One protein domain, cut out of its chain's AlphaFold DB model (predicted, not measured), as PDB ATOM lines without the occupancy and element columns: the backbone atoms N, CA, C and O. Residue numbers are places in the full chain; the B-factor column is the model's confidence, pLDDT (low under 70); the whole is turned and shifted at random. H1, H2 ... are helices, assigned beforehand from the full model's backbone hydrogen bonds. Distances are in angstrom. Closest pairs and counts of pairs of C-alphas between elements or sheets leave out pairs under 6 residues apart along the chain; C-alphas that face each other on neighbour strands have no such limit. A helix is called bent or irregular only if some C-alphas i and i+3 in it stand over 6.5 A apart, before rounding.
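AT A GLANCE: This is residues 171 to 262 of the 323 residues of the protein "Laccase-like multicopper oxidase 1" of Culex quinquefasciatus (UniProt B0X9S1). Two helical hairpins, H1 with H2 and H3 with H4, stand side by side in an elongated four-helix bundle whose helices run in alternating directions. The bundle is only partly formed: the hairpins meet narrowly through H1 and H4, H2 and H3 are apart, and residues 213 to 218, of which 213 belongs to H2, stick out. The printed part has 92 residues with four named helices, in the order H1, H2, H3, H4, and no named strand; its class is all helix. It is compact, with a radius of gyration of the C-alphas of 13.7 A, and spans 44 by 26 by 21 A.

HOW THE PARTS SIT: H1, residues 171 to 189, touches H2, residues 193 to 213, through residues 180 to 188 of H1 and 196 to 203 of H2 alone. Their closest C-alphas, of Ala 184 and Phe 200, are 6.4 A apart, and this hairpin has a shallow tilt of 19 degrees, opposite ways. H3, residues 220 to 235, and H4, residues 242 to 260, touch in a second hairpin at a shallow tilt of 10 degrees, opposite ways; their closest C-alphas, of Ala 225 and Ala 255, are 6.4 A apart. H1 and H4 only just touch, with 3 pairs of C-alphas within 8 A, through residues 171 to 174 and 252 to 256 alone; the closest are those of Leu 174 and Phe 252, 7.1 A apart. Their tilt is shallow, 11 degrees, opposite ways, and the helix packing is mostly aligned, the touching helices running nearly along one another. H1 and H3, H2 and H4, and H2 and H3 are apart. In H2, H3 and H4 every O i to N i+4 pair is within hydrogen-bond range; in H1 13 of 15 are.

IN THESE COORDINATES: H1 begins at C-alpha 171, (-34.719, -10.956, 39.226), and measures 29.1 A from first to last C-alpha; it is irregular, with C-alphas 186 and 189 7.1 A apart. H2 measures 30.4 A, H3 22.7 A and H4 27.5 A, ending at C-alpha 260, (-39.579, -14.222, 30.731).

THE WHOLE: The C-alphas farthest apart, of Gly 192 and Arg 262, are 44.3 A from each other. The printed part has no cut; the link H1 to H2 is tight, and H2 to H3 and H3 to H4 are short. Mean pLDDT of the printed part is 76.0, with residues 184, 186 to 191, 214 to 218, 237 to 240 and 260 to 262 under 70.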
ATOM      1  N   GLU A 171     -34.753 -12.175  38.413       77.81
ATOM      2  CA  GLU A 171     -34.719 -10.956  39.226       77.81
ATOM      3  C   GLU A 171     -33.958 -11.153  40.543       77.81
ATOM      4  O   GLU A 171     -33.154 -10.297  40.917       77.81
ATOM      5  N   ASP A 172     -34.123 -12.305  41.204       81.00
ATOM      6  CA  ASP A 172     -33.363 -12.649  42.411       81.00
ATOM      7  C   ASP A 172     -31.858 -12.729  42.117       81.00
ATOM      8  O   ASP A 172     -31.038 -12.237  42.898       81.00
ATOM      9  N   LEU A 173     -31.482 -13.304  40.968       82.88
ATOM     10  CA  LEU A 173     -30.087 -13.374  40.518       82.88
ATOM     11  C   LEU A 173     -29.521 -11.985  40.191       82.88
ATOM     12  O   LEU A 173     -28.395 -11.672  40.585       82.88
ATOM     13  N   LEU A 174     -30.304 -11.122  39.538       81.62
ATOM     14  CA  LEU A 174     -29.927  -9.732  39.262       81.62
ATOM     15  C   LEU A 174     -29.745  -8.912  40.546       81.62
ATOM     16  O   LEU A 174     -28.787  -8.141  40.661       81.62
ATOM     17  N   LEU A 175     -30.621  -9.086  41.538       83.50
ATOM     18  CA  LEU A 175     -30.495  -8.444  42.849       83.50
ATOM     19  C   LEU A 175     -29.249  -8.927  43.597       83.50
ATOM     20  O   LEU A 175     -28.532  -8.113  44.192       83.50
ATOM     21  N   LEU A 176     -28.961 -10.228  43.542       84.12
ATOM     22  CA  LEU A 176     -27.758 -10.815  44.129       84.12
ATOM     23  C   LEU A 176     -26.494 -10.242  43.467       84.12
ATOM     24  O   LEU A 176     -25.584  -9.784  44.163       84.12
ATOM     25  N   TYR A 177     -26.481 -10.168  42.133       83.31
ATOM     26  CA  TYR A 177     -25.403  -9.575  41.342       83.31
ATOM     27  C   TYR A 177     -25.185  -8.093  41.690       83.31
ATOM     28  O   TYR A 177     -24.059  -7.686  41.990       83.31
ATOM     29  N   ARG A 178     -26.255  -7.287  41.764       84.06
ATOM     30  CA  ARG A 178     -26.179  -5.871  42.178       84.06
ATOM     31  C   ARG A 178     -25.619  -5.710  43.594       84.06
ATOM     32  O   ARG A 178     -24.792  -4.826  43.816       84.06
ATOM     33  N   ARG A 179     -26.000  -6.567  44.549       84.06
ATOM     34  CA  ARG A 179     -25.432  -6.540  45.915       84.06
ATOM     35  C   ARG A 179     -23.944  -6.882  45.929       84.06
ATOM     36  O   ARG A 179     -23.189  -6.256  46.675       84.06
ATOM     37  N   VAL A 180     -23.520  -7.852  45.120       82.50
ATOM     38  CA  VAL A 180     -22.107  -8.241  44.991       82.50
ATOM     39  C   VAL A 180     -21.287  -7.109  44.383       82.50
ATOM     40  O   VAL A 180     -20.260  -6.741  44.955       82.50
ATOM     41  N   LEU A 181     -21.763  -6.498  43.295       81.12
ATOM     42  CA  LEU A 181     -21.118  -5.328  42.698       81.12
ATOM     43  C   LEU A 181     -21.051  -4.152  43.668       81.12
ATOM     44  O   LEU A 181     -19.998  -3.537  43.806       81.12
ATOM     45  N   HIS A 182     -22.130  -3.876  44.400       79.12
ATOM     46  CA  HIS A 182     -22.149  -2.802  45.389       79.12
ATOM     47  C   HIS A 182     -21.128  -3.043  46.514       79.12
ATOM     48  O   HIS A 182     -20.385  -2.135  46.888       79.12
ATOM     49  N   ARG A 183     -21.020  -4.280  47.022       73.19
ATOM     50  CA  ARG A 183     -19.981  -4.649  48.003       73.19
ATOM     51  C   ARG A 183     -18.573  -4.540  47.413       73.19
ATOM     52  O   ARG A 183     -17.696  -3.978  48.063       73.19
ATOM     53  N   ALA A 184     -18.362  -4.995  46.179       69.62
ATOM     54  CA  ALA A 184     -17.073  -4.883  45.495       69.62
ATOM     55  C   ALA A 184     -16.679  -3.419  45.215       69.62
ATOM     56  O   ALA A 184     -15.511  -3.048  45.355       69.62
ATOM     57  N   GLY A 185     -17.650  -2.569  44.877       74.75
ATOM     58  CA  GLY A 185     -17.485  -1.128  44.691       74.75
ATOM     59  C   GLY A 185     -17.212  -0.385  46.000       74.75
ATOM     60  O   GLY A 185     -16.407   0.546  46.015       74.75
ATOM     61  N   SER A 186     -17.799  -0.830  47.112       65.75
ATOM     62  CA  SER A 186     -17.521  -0.300  48.453       65.75
ATOM     63  C   SER A 186     -16.093  -0.628  48.929       65.75
ATOM     64  O   SER A 186     -15.463   0.185  49.601       65.75
ATOM     65  N   CYS A 187     -15.495  -1.732  48.460       53.78
ATOM     66  CA  CYS A 187     -14.083  -2.064  48.707       53.78
ATOM     67  C   CYS A 187     -13.062  -1.148  47.992       53.78
ATOM     68  O   CYS A 187     -11.858  -1.411  48.052       53.78
ATOM     69  N   ARG A 188     -13.483  -0.059  47.327       56.81
ATOM     70  CA  ARG A 188     -12.572   0.909  46.680       56.81
ATOM     71  C   ARG A 188     -11.612   1.611  47.651       56.81
ATOM     72  O   ARG A 188     -10.608   2.142  47.181       56.81
ATOM     73  N   GLN A 189     -11.888   1.615  48.956       56.22
ATOM     74  CA  GLN A 189     -11.134   2.414  49.930       56.22
ATOM     75  C   GLN A 189      -9.896   1.728  50.534       56.22
ATOM     76  O   GLN A 189      -9.033   2.429  51.051       56.22
ATOM     77  N   THR A 190      -9.741   0.403  50.444       49.12
ATOM     78  CA  THR A 190      -8.646  -0.308  51.135       49.12
ATOM     79  C   THR A 190      -8.047  -1.423  50.270       49.12
ATOM     80  O   THR A 190      -8.453  -2.580  50.321       49.12
ATOM     81  N   GLY A 191      -7.061  -1.081  49.431       65.56
ATOM     82  CA  GLY A 191      -6.230  -2.076  48.735       65.56
ATOM     83  C   GLY A 191      -5.768  -1.671  47.335       65.56
ATOM     84  O   GLY A 191      -6.458  -0.944  46.611       65.56
ATOM     85  N   GLY A 192      -4.591  -2.165  46.941       87.00
ATOM     86  CA  GLY A 192      -4.028  -1.996  45.598       87.00
ATOM     87  C   GLY A 192      -4.883  -2.644  44.498       87.00
ATOM     88  O   GLY A 192      -5.751  -3.480  44.759       87.00
ATOM     89  N   ARG A 193      -4.647  -2.252  43.239       75.94
ATOM     90  CA  ARG A 193      -5.429  -2.690  42.061       75.94
ATOM     91  C   ARG A 193      -5.438  -4.222  41.877       75.94
ATOM     92  O   ARG A 193      -6.445  -4.765  41.428       75.94
ATOM     93  N   SER A 194      -4.359  -4.909  42.260       78.81
ATOM     94  CA  SER A 194      -4.232  -6.376  42.204       78.81
ATOM     95  C   SER A 194      -5.113  -7.086  43.236       78.81
ATOM     96  O   SER A 194      -5.832  -8.026  42.897       78.81
ATOM     97  N   GLU A 195      -5.128  -6.590  44.472       79.69
ATOM     98  CA  GLU A 195      -5.873  -7.184  45.585       79.69
ATOM     99  C   GLU A 195      -7.391  -7.072  45.378       79.69
ATOM    100  O   GLU A 195      -8.140  -8.019  45.628       79.69
ATOM    101  N   ARG A 196      -7.855  -5.954  44.801       76.56
ATOM    102  CA  ARG A 196      -9.269  -5.783  44.420       76.56
ATOM    103  C   ARG A 196      -9.709  -6.783  43.354       76.56
ATOM    104  O   ARG A 196     -10.789  -7.355  43.463       76.56
ATOM    105  N   SER A 197      -8.870  -7.019  42.342       80.12
ATOM    106  CA  SER A 197      -9.170  -7.998  41.291       80.12
ATOM    107  C   SER A 197      -9.231  -9.420  41.852       80.12
ATOM    108  O   SER A 197     -10.108 -10.190  41.465       80.12
ATOM    109  N   LYS A 198      -8.350  -9.755  42.803       84.00
ATOM    110  CA  LYS A 198      -8.340 -11.061  43.472       84.00
ATOM    111  C   LYS A 198      -9.615 -11.299  44.284       84.00
ATOM    112  O   LYS A 198     -10.275 -12.314  44.078       84.00
ATOM    113  N   ARG A 199     -10.014 -10.337  45.125       80.50
ATOM    114  CA  ARG A 199     -11.245 -10.436  45.935       80.50
ATOM    115  C   ARG A 199     -12.501 -10.493  45.076       80.50
ATOM    116  O   ARG A 199     -13.391 -11.288  45.351       80.50
ATOM    117  N   PHE A 200     -12.557  -9.700  44.006       82.62
ATOM    118  CA  PHE A 200     -13.663  -9.773  43.056       82.62
ATOM    119  C   PHE A 200     -13.748 -11.156  42.400       82.62
ATOM    120  O   PHE A 200     -14.826 -11.736  42.371       82.62
ATOM    121  N   LYS A 201     -12.622 -11.718  41.936       82.56
ATOM    122  CA  LYS A 201     -12.584 -13.072  41.355       82.56
ATOM    123  C   LYS A 201     -13.056 -14.139  42.341       82.56
ATOM    124  O   LYS A 201     -13.779 -15.039  41.936       82.56
ATOM    125  N   GLU A 202     -12.665 -14.036  43.608       84.88
ATOM    126  CA  GLU A 202     -13.067 -14.992  44.642       84.88
ATOM    127  C   GLU A 202     -14.570 -14.918  44.941       84.88
ATOM    128  O   GLU A 202     -15.248 -15.944  44.961       84.88
ATOM    129  N   VAL A 203     -15.108 -13.708  45.124       84.44
ATOM    130  CA  VAL A 203     -16.545 -13.503  45.362       84.44
ATOM    131  C   VAL A 203     -17.359 -13.917  44.138       84.44
ATOM    132  O   VAL A 203     -18.406 -14.539  44.290       84.44
ATOM    133  N   TRP A 204     -16.868 -13.612  42.936       85.12
ATOM    134  CA  TRP A 204     -17.487 -14.023  41.680       85.12
ATOM    135  C   TRP A 204     -17.550 -15.542  41.544       85.12
ATOM    136  O   TRP A 204     -18.619 -16.072  41.269       85.12
ATOM    137  N   SER A 205     -16.431 -16.237  41.783       83.44
ATOM    138  CA  SER A 205     -16.386 -17.702  41.729       83.44
ATOM    139  C   SER A 205     -17.386 -18.301  42.706       83.44
ATOM    140  O   SER A 205     -18.262 -19.034  42.283       83.44
ATOM    141  N   LYS A 206     -17.357 -17.878  43.976       83.25
ATOM    142  CA  LYS A 206     -18.294 -18.367  44.998       83.25
ATOM    143  C   LYS A 206     -19.754 -18.109  44.632       83.25
ATOM    144  O   LYS A 206     -20.604 -18.943  44.922       83.25
ATOM    145  N   LEU A 207     -20.054 -16.961  44.020       82.81
ATOM    146  CA  LEU A 207     -21.401 -16.634  43.559       82.81
ATOM    147  C   LEU A 207     -21.850 -17.596  42.459       82.81
ATOM    148  O   LEU A 207     -22.951 -18.123  42.540       82.81
ATOM    149  N   VAL A 208     -20.996 -17.818  41.458       83.06
ATOM    150  CA  VAL A 208     -21.247 -18.768  40.372       83.06
ATOM    151  C   VAL A 208     -21.390 -20.176  40.951       83.06
ATOM    152  O   VAL A 208     -22.421 -20.796  40.761       83.06
ATOM    153  N   ASP A 209     -20.467 -20.643  41.779       81.00
ATOM    154  CA  ASP A 209     -20.542 -21.984  42.367       81.00
ATOM    155  C   ASP A 209     -21.846 -22.173  43.172       81.00
ATOM    156  O   ASP A 209     -22.586 -23.126  42.948       81.00
ATOM    157  N   THR A 210     -22.223 -21.195  44.006       77.38
ATOM    158  CA  THR A 210     -23.473 -21.253  44.793       77.38
ATOM    159  C   THR A 210     -24.723 -21.183  43.910       77.38
ATOM    160  O   THR A 210     -25.717 -21.854  44.174       77.38
ATOM    161  N   CYS A 211     -24.717 -20.350  42.868       75.25
ATOM    162  CA  CYS A 211     -25.858 -20.218  41.966       75.25
ATOM    163  C   CYS A 211     -26.046 -21.443  41.061       75.25
ATOM    164  O   CYS A 211     -27.154 -21.630  40.563       75.25
ATOM    165  N   PHE A 212     -25.000 -22.237  40.828       70.31
ATOM    166  CA  PHE A 212     -25.027 -23.353  39.883       70.31
ATOM    167  C   PHE A 212     -25.122 -24.721  40.579       70.31
ATOM    168  O   PHE A 212     -25.769 -25.609  40.031       70.31
ATOM    169  N   GLU A 213     -24.588 -24.882  41.796       71.25
ATOM    170  CA  GLU A 213     -24.796 -26.086  42.622       71.25
ATOM    171  C   GLU A 213     -26.270 -26.238  43.049       71.25
ATOM    172  O   GLU A 213     -26.835 -27.327  42.964       71.25
ATOM    173  N   ASP A 214     -26.936 -25.136  43.422       57.56
ATOM    174  CA  ASP A 214     -28.344 -25.151  43.857       57.56
ATOM    175  C   ASP A 214     -29.345 -25.295  42.691       57.56
ATOM    176  O   ASP A 214     -30.537 -25.538  42.901       57.56
ATOM    177  N   VAL A 215     -28.891 -25.134  41.444       55.88
ATOM    178  CA  VAL A 215     -29.745 -25.104  40.250       55.88
ATOM    179  C   VAL A 215     -29.284 -26.191  39.282       55.88
ATOM    180  O   VAL A 215     -28.876 -25.914  38.156       55.88
ATOM    181  N   GLY A 216     -29.399 -27.456  39.699       52.53
ATOM    182  CA  GLY A 216     -29.121 -28.661  38.891       52.53
ATOM    183  C   GLY A 216     -29.995 -28.844  37.632       52.53
ATOM    184  O   GLY A 216     -30.169 -29.952  37.140       52.53
ATOM    185  N   GLY A 217     -30.568 -27.765  37.106       62.38
ATOM    186  CA  GLY A 217     -31.411 -27.724  35.923       62.38
ATOM    187  C   GLY A 217     -31.584 -26.286  35.452       62.38
ATOM    188  O   GLY A 217     -32.688 -25.746  35.486       62.38
ATOM    189  N   MET A 218     -30.490 -25.630  35.068       63.59
ATOM    190  CA  MET A 218     -30.579 -24.325  34.422       63.59
ATOM    191  C   MET A 218     -31.167 -24.462  33.012       63.59
ATOM    192  O   MET A 218     -30.833 -25.383  32.268       63.59
ATOM    193  N   ASP A 219     -32.029 -23.517  32.630       72.62
ATOM    194  CA  ASP A 219     -32.446 -23.358  31.237       72.62
ATOM    195  C   ASP A 219     -31.216 -23.031  30.367       72.62
ATOM    196  O   ASP A 219     -30.301 -22.316  30.797       72.62
ATOM    197  N   LYS A 220     -31.196 -23.529  29.125       78.25
ATOM    198  CA  LYS A 220     -30.090 -23.356  28.160       78.25
ATOM    199  C   LYS A 220     -29.721 -21.877  27.972       78.25
ATOM    200  O   LYS A 220     -28.572 -21.542  27.692       78.25
ATOM    201  N   THR A 221     -30.691 -20.990  28.180       73.75
ATOM    202  CA  THR A 221     -30.561 -19.530  28.134       73.75
ATOM    203  C   THR A 221     -29.590 -18.987  29.190       73.75
ATOM    204  O   THR A 221     -28.712 -18.182  28.872       73.75
ATOM    205  N   LEU A 222     -29.684 -19.465  30.436       76.38
ATOM    206  CA  LEU A 222     -28.783 -19.057  31.520       76.38
ATOM    207  C   LEU A 222     -27.383 -19.657  31.338       76.38
ATOM    208  O   LEU A 222     -26.386 -19.006  31.648       76.38
ATOM    209  N   GLN A 223     -27.288 -20.867  30.777       78.94
ATOM    210  CA  GLN A 223     -25.999 -21.488  30.468       78.94
ATOM    211  C   GLN A 223     -25.250 -20.681  29.397       78.94
ATOM    212  O   GLN A 223     -24.057 -20.411  29.534       78.94
ATOM    213  N   GLY A 224     -25.972 -20.197  28.381       84.75
ATOM    214  CA  GLY A 224     -25.433 -19.264  27.391       84.75
ATOM    215  C   GLY A 224     -25.004 -17.920  27.990       84.75
ATOM    216  O   GLY A 224     -23.974 -17.373  27.593       84.75
ATOM    217  N   ALA A 225     -25.745 -17.396  28.973       80.50
ATOM    218  CA  ALA A 225     -25.349 -16.186  29.697       80.50
ATOM    219  C   ALA A 225     -24.055 -16.386  30.509       80.50
ATOM    220  O   ALA A 225     -23.186 -15.515  30.481       80.50
ATOM    221  N   SER A 226     -23.885 -17.548  31.150       80.00
ATOM    222  CA  SER A 226     -22.649 -17.921  31.855       80.00
ATOM    223  C   SER A 226     -21.440 -17.966  30.921       80.00
ATOM    224  O   SER A 226     -20.406 -17.373  31.214       80.00
ATOM    225  N   LEU A 227     -21.580 -18.599  29.752       84.06
ATOM    226  CA  LEU A 227     -20.498 -18.669  28.765       84.06
ATOM    227  C   LEU A 227     -20.121 -17.281  28.228       84.06
ATOM    228  O   LEU A 227     -18.938 -16.963  28.119       84.06
ATOM    229  N   LYS A 228     -21.110 -16.414  27.969       84.25
ATOM    230  CA  LYS A 228     -20.864 -15.011  27.588       84.25
ATOM    231  C   LYS A 228     -20.170 -14.217  28.693       84.25
ATOM    232  O   LYS A 228     -19.354 -13.345  28.398       84.25
ATOM    233  N   LEU A 229     -20.483 -14.495  29.954       80.62
ATOM    234  CA  LEU A 229     -19.810 -13.892  31.103       80.62
ATOM    235  C   LEU A 229     -18.352 -14.317  31.200       80.62
ATOM    236  O   LEU A 229     -17.498 -13.459  31.417       80.62
ATOM    237  N   ASP A 230     -18.053 -15.598  30.997       77.69
ATOM    238  CA  ASP A 230     -16.674 -16.088  30.974       77.69
ATOM    239  C   ASP A 230     -15.892 -15.568  29.758       77.69
ATOM    240  O   ASP A 230     -14.705 -15.242  29.875       77.69
ATOM    241  N   GLU A 231     -16.551 -15.377  28.614       84.69
ATOM    242  CA  GLU A 231     -15.962 -14.709  27.451       84.69
ATOM    243  C   GLU A 231     -15.659 -13.229  27.745       84.69
ATOM    244  O   GLU A 231     -14.536 -12.762  27.528       84.69
ATOM    245  N   LEU A 232     -16.620 -12.488  28.309       79.31
ATOM    246  CA  LEU A 232     -16.419 -11.099  28.735       79.31
ATOM    247  C   LEU A 232     -15.304 -11.002  29.778       79.31
ATOM    248  O   LEU A 232     -14.431 -10.144  29.661       79.31
ATOM    249  N   ARG A 233     -15.273 -11.913  30.753       77.25
ATOM    250  CA  ARG A 233     -14.218 -12.016  31.767       77.25
ATOM    251  C   ARG A 233     -12.848 -12.250  31.134       77.25
ATOM    252  O   ARG A 233     -11.886 -11.592  31.530       77.25
ATOM    253  N   SER A 234     -12.761 -13.141  30.149       79.81
ATOM    254  CA  SER A 234     -11.521 -13.430  29.418       79.81
ATOM    255  C   SER A 234     -11.039 -12.209  28.632       79.81
ATOM    256  O   SER A 234      -9.850 -11.881  28.649       79.81
ATOM    257  N   ARG A 235     -11.963 -11.451  28.028       78.19
ATOM    258  CA  ARG A 235     -11.658 -10.191  27.325       78.19
ATOM    259  C   ARG A 235     -11.265  -9.057  28.275       78.19
ATOM    260  O   ARG A 235     -10.440  -8.217  27.920       78.19
ATOM    261  N   LEU A 236     -11.807  -9.050  29.493       76.19
ATOM    262  CA  LEU A 236     -11.544  -8.046  30.532       76.19
ATOM    263  C   LEU A 236     -10.247  -8.275  31.317       76.19
ATOM    264  O   LEU A 236      -9.958  -7.512  32.242       76.19
ATOM    265  N   GLY A 237      -9.415  -9.249  30.929       65.88
ATOM    266  CA  GLY A 237      -8.121  -9.562  31.553       65.88
ATOM    267  C   GLY A 237      -7.131  -8.392  31.708       65.88
ATOM    268  O   GLY A 237      -6.090  -8.566  32.336       65.88
ATOM    269  N   ARG A 238      -7.446  -7.189  31.201       64.69
ATOM    270  CA  ARG A 238      -6.646  -5.957  31.324       64.69
ATOM    271  C   ARG A 238      -7.277  -4.826  32.149       64.69
ATOM    272  O   ARG A 238      -6.715  -3.734  32.215       64.69
ATOM    273  N   GLY A 239      -8.371  -5.092  32.857       59.91
ATOM    274  CA  GLY A 239      -8.924  -4.180  33.858       59.91
ATOM    275  C   GLY A 239     -10.406  -3.899  33.658       59.91
ATOM    276  O   GLY A 239     -10.865  -3.641  32.553       59.91
ATOM    277  N   PHE A 240     -11.140  -3.917  34.766       64.25
ATOM    278  CA  PHE A 240     -12.532  -3.485  34.822       64.25
ATOM    279  C   PHE A 240     -12.599  -1.954  34.686       64.25
ATOM    280  O   PHE A 240     -12.155  -1.241  35.589       64.25
ATOM    281  N   SER A 241     -13.125  -1.451  33.563       76.62
ATOM    282  CA  SER A 241     -13.632  -0.071  33.456       76.62
ATOM    283  C   SER A 241     -15.116  -0.041  33.841       76.62
ATOM    284  O   SER A 241     -15.775  -1.081  33.826       76.62
ATOM    285  N   GLY A 242     -15.664   1.133  34.170       73.06
ATOM    286  CA  GLY A 242     -17.106   1.272  34.435       73.06
ATOM    287  C   GLY A 242     -17.978   0.746  33.285       73.06
ATOM    288  O   GLY A 242     -19.002   0.117  33.528       73.06
ATOM    289  N   ASP A 243     -17.508   0.864  32.041       75.19
ATOM    290  CA  ASP A 243     -18.232   0.389  30.851       75.19
ATOM    291  C   ASP A 243     -18.371  -1.138  30.811       75.19
ATOM    292  O   ASP A 243     -19.303  -1.680  30.213       75.19
ATOM    293  N   SER A 244     -17.437  -1.859  31.437       79.44
ATOM    294  CA  SER A 244     -17.501  -3.319  31.519       79.44
ATOM    295  C   SER A 244     -18.598  -3.804  32.465       79.44
ATOM    296  O   SER A 244     -19.226  -4.824  32.195       79.44
ATOM    297  N   GLU A 245     -18.891  -3.042  33.518       77.38
ATOM    298  CA  GLU A 245     -19.961  -3.339  34.473       77.38
ATOM    299  C   GLU A 245     -21.338  -3.208  33.809       77.38
ATOM    300  O   GLU A 245     -22.174  -4.108  33.920       77.38
ATOM    301  N   GLU A 246     -21.536  -2.141  33.031       79.94
ATOM    302  CA  GLU A 246     -22.784  -1.900  32.302       79.94
ATOM    303  C   GLU A 246     -23.030  -2.960  31.216       79.94
ATOM    304  O   GLU A 246     -24.152  -3.436  31.041       79.94
ATOM    305  N   ARG A 247     -21.974  -3.398  30.518       82.44
ATOM    306  CA  ARG A 247     -22.077  -4.481  29.525       82.44
ATOM    307  C   ARG A 247     -22.481  -5.808  30.157       82.44
ATOM    308  O   ARG A 247     -23.297  -6.519  29.577       82.44
ATOM    309  N   ILE A 248     -21.945  -6.137  31.332       80.81
ATOM    310  CA  ILE A 248     -22.312  -7.370  32.037       80.81
ATOM    311  C   ILE A 248     -23.769  -7.311  32.512       80.81
ATOM    312  O   ILE A 248     -24.510  -8.279  32.334       80.81
ATOM    313  N   LEU A 249     -24.204  -6.171  33.057       79.19
ATOM    314  CA  LEU A 249     -25.596  -5.968  33.468       79.19
ATOM    315  C   LEU A 249     -26.572  -6.154  32.299       79.19
ATOM    316  O   LEU A 249     -27.556  -6.875  32.450       79.19
ATOM    317  N   LYS A 250     -26.256  -5.602  31.120       83.88
ATOM    318  CA  LYS A 250     -27.078  -5.763  29.908       83.88
ATOM    319  C   LYS A 250     -27.197  -7.220  29.455       83.88
ATOM    320  O   LYS A 250     -28.266  -7.628  29.010       83.88
ATOM    321  N   VAL A 251     -26.141  -8.027  29.597       82.31
ATOM    322  CA  VAL A 251     -26.195  -9.463  29.262       82.31
ATOM    323  C   VAL A 251     -27.155 -10.214  30.189       82.31
ATOM    324  O   VAL A 251     -27.944 -11.027  29.709       82.31
ATOM    325  N   PHE A 252     -27.131  -9.927  31.493       79.00
ATOM    326  CA  PHE A 252     -28.068 -10.540  32.437       79.00
ATOM    327  C   PHE A 252     -29.506 -10.072  32.225       79.00
ATOM    328  O   PHE A 252     -30.416 -10.894  32.247       79.00
ATOM    329  N   GLU A 253     -29.714  -8.779  31.995       82.06
ATOM    330  CA  GLU A 253     -31.035  -8.212  31.726       82.06
ATOM    331  C   GLU A 253     -31.646  -8.814  30.455       82.06
ATOM    332  O   GLU A 253     -32.800  -9.240  30.455       82.06
ATOM    333  N   GLN A 254     -30.842  -8.983  29.403       85.12
ATOM    334  CA  GLN A 254     -31.287  -9.624  28.170       85.12
ATOM    335  C   GLN A 254     -31.581 -11.121  28.353       85.12
ATOM    336  O   GLN A 254     -32.543 -11.631  27.772       85.12
ATOM    337  N   ALA A 255     -30.796 -11.835  29.162       77.44
ATOM    338  CA  ALA A 255     -31.057 -13.240  29.484       77.44
ATOM    339  C   ALA A 255     -32.327 -13.408  30.337       77.44
ATOM    340  O   ALA A 255     -33.126 -14.310  30.079       77.44
ATOM    341  N   ALA A 256     -32.543 -12.514  31.304       75.25
ATOM    342  CA  ALA A 256     -33.746 -12.467  32.129       75.25
ATOM    343  C   ALA A 256     -34.991 -12.181  31.278       75.25
ATOM    344  O   ALA A 256     -35.973 -12.919  31.356       75.25
ATOM    345  N   TYR A 257     -34.916 -11.177  30.400       82.44
ATOM    346  CA  TYR A 257     -35.994 -10.827  29.477       82.44
ATOM    347  C   TYR A 257     -36.338 -11.993  28.540       82.44
ATOM    348  O   TYR A 257     -37.502 -12.360  28.403       82.44
ATOM    349  N   SER A 258     -35.318 -12.645  27.972       81.19
ATOM    350  CA  SER A 258     -35.493 -13.798  27.071       81.19
ATOM    351  C   SER A 258     -36.066 -15.033  27.777       81.19
ATOM    352  O   SER A 258     -36.727 -15.855  27.148       81.19
ATOM    353  N   SER A 259     -35.817 -15.171  29.081       71.75
ATOM    354  CA  SER A 259     -36.394 -16.244  29.901       71.75
ATOM    355  C   SER A 259     -37.859 -15.957  30.258       71.75
ATOM    356  O   SER A 259     -38.657 -16.884  30.357       71.75
ATOM    357  N   SER A 260     -38.220 -14.677  30.409       69.38
ATOM    358  CA  SER A 260     -39.579 -14.222  30.731       69.38
ATOM    359  C   SER A 260     -40.535 -14.318  29.532       69.38
ATOM    360  O   SER A 260     -41.668 -14.769  29.667       69.38
ATOM    361  N   THR A 261     -40.079 -13.992  28.318       68.25
ATOM    362  CA  THR A 261     -40.933 -14.020  27.111       68.25
ATOM    363  C   THR A 261     -41.269 -15.425  26.607       68.25
ATOM    364  O   THR A 261     -42.141 -15.579  25.752       68.25
ATOM    365  N   ARG A 262     -40.613 -16.469  27.132       58.72
ATOM    366  CA  ARG A 262     -40.843 -17.862  26.722       58.72
ATOM    367  C   ARG A 262     -41.930 -18.579  27.522       58.72
ATOM    368  O   ARG A 262     -42.323 -19.677  27.138       58.72
TER     369      ARG A 262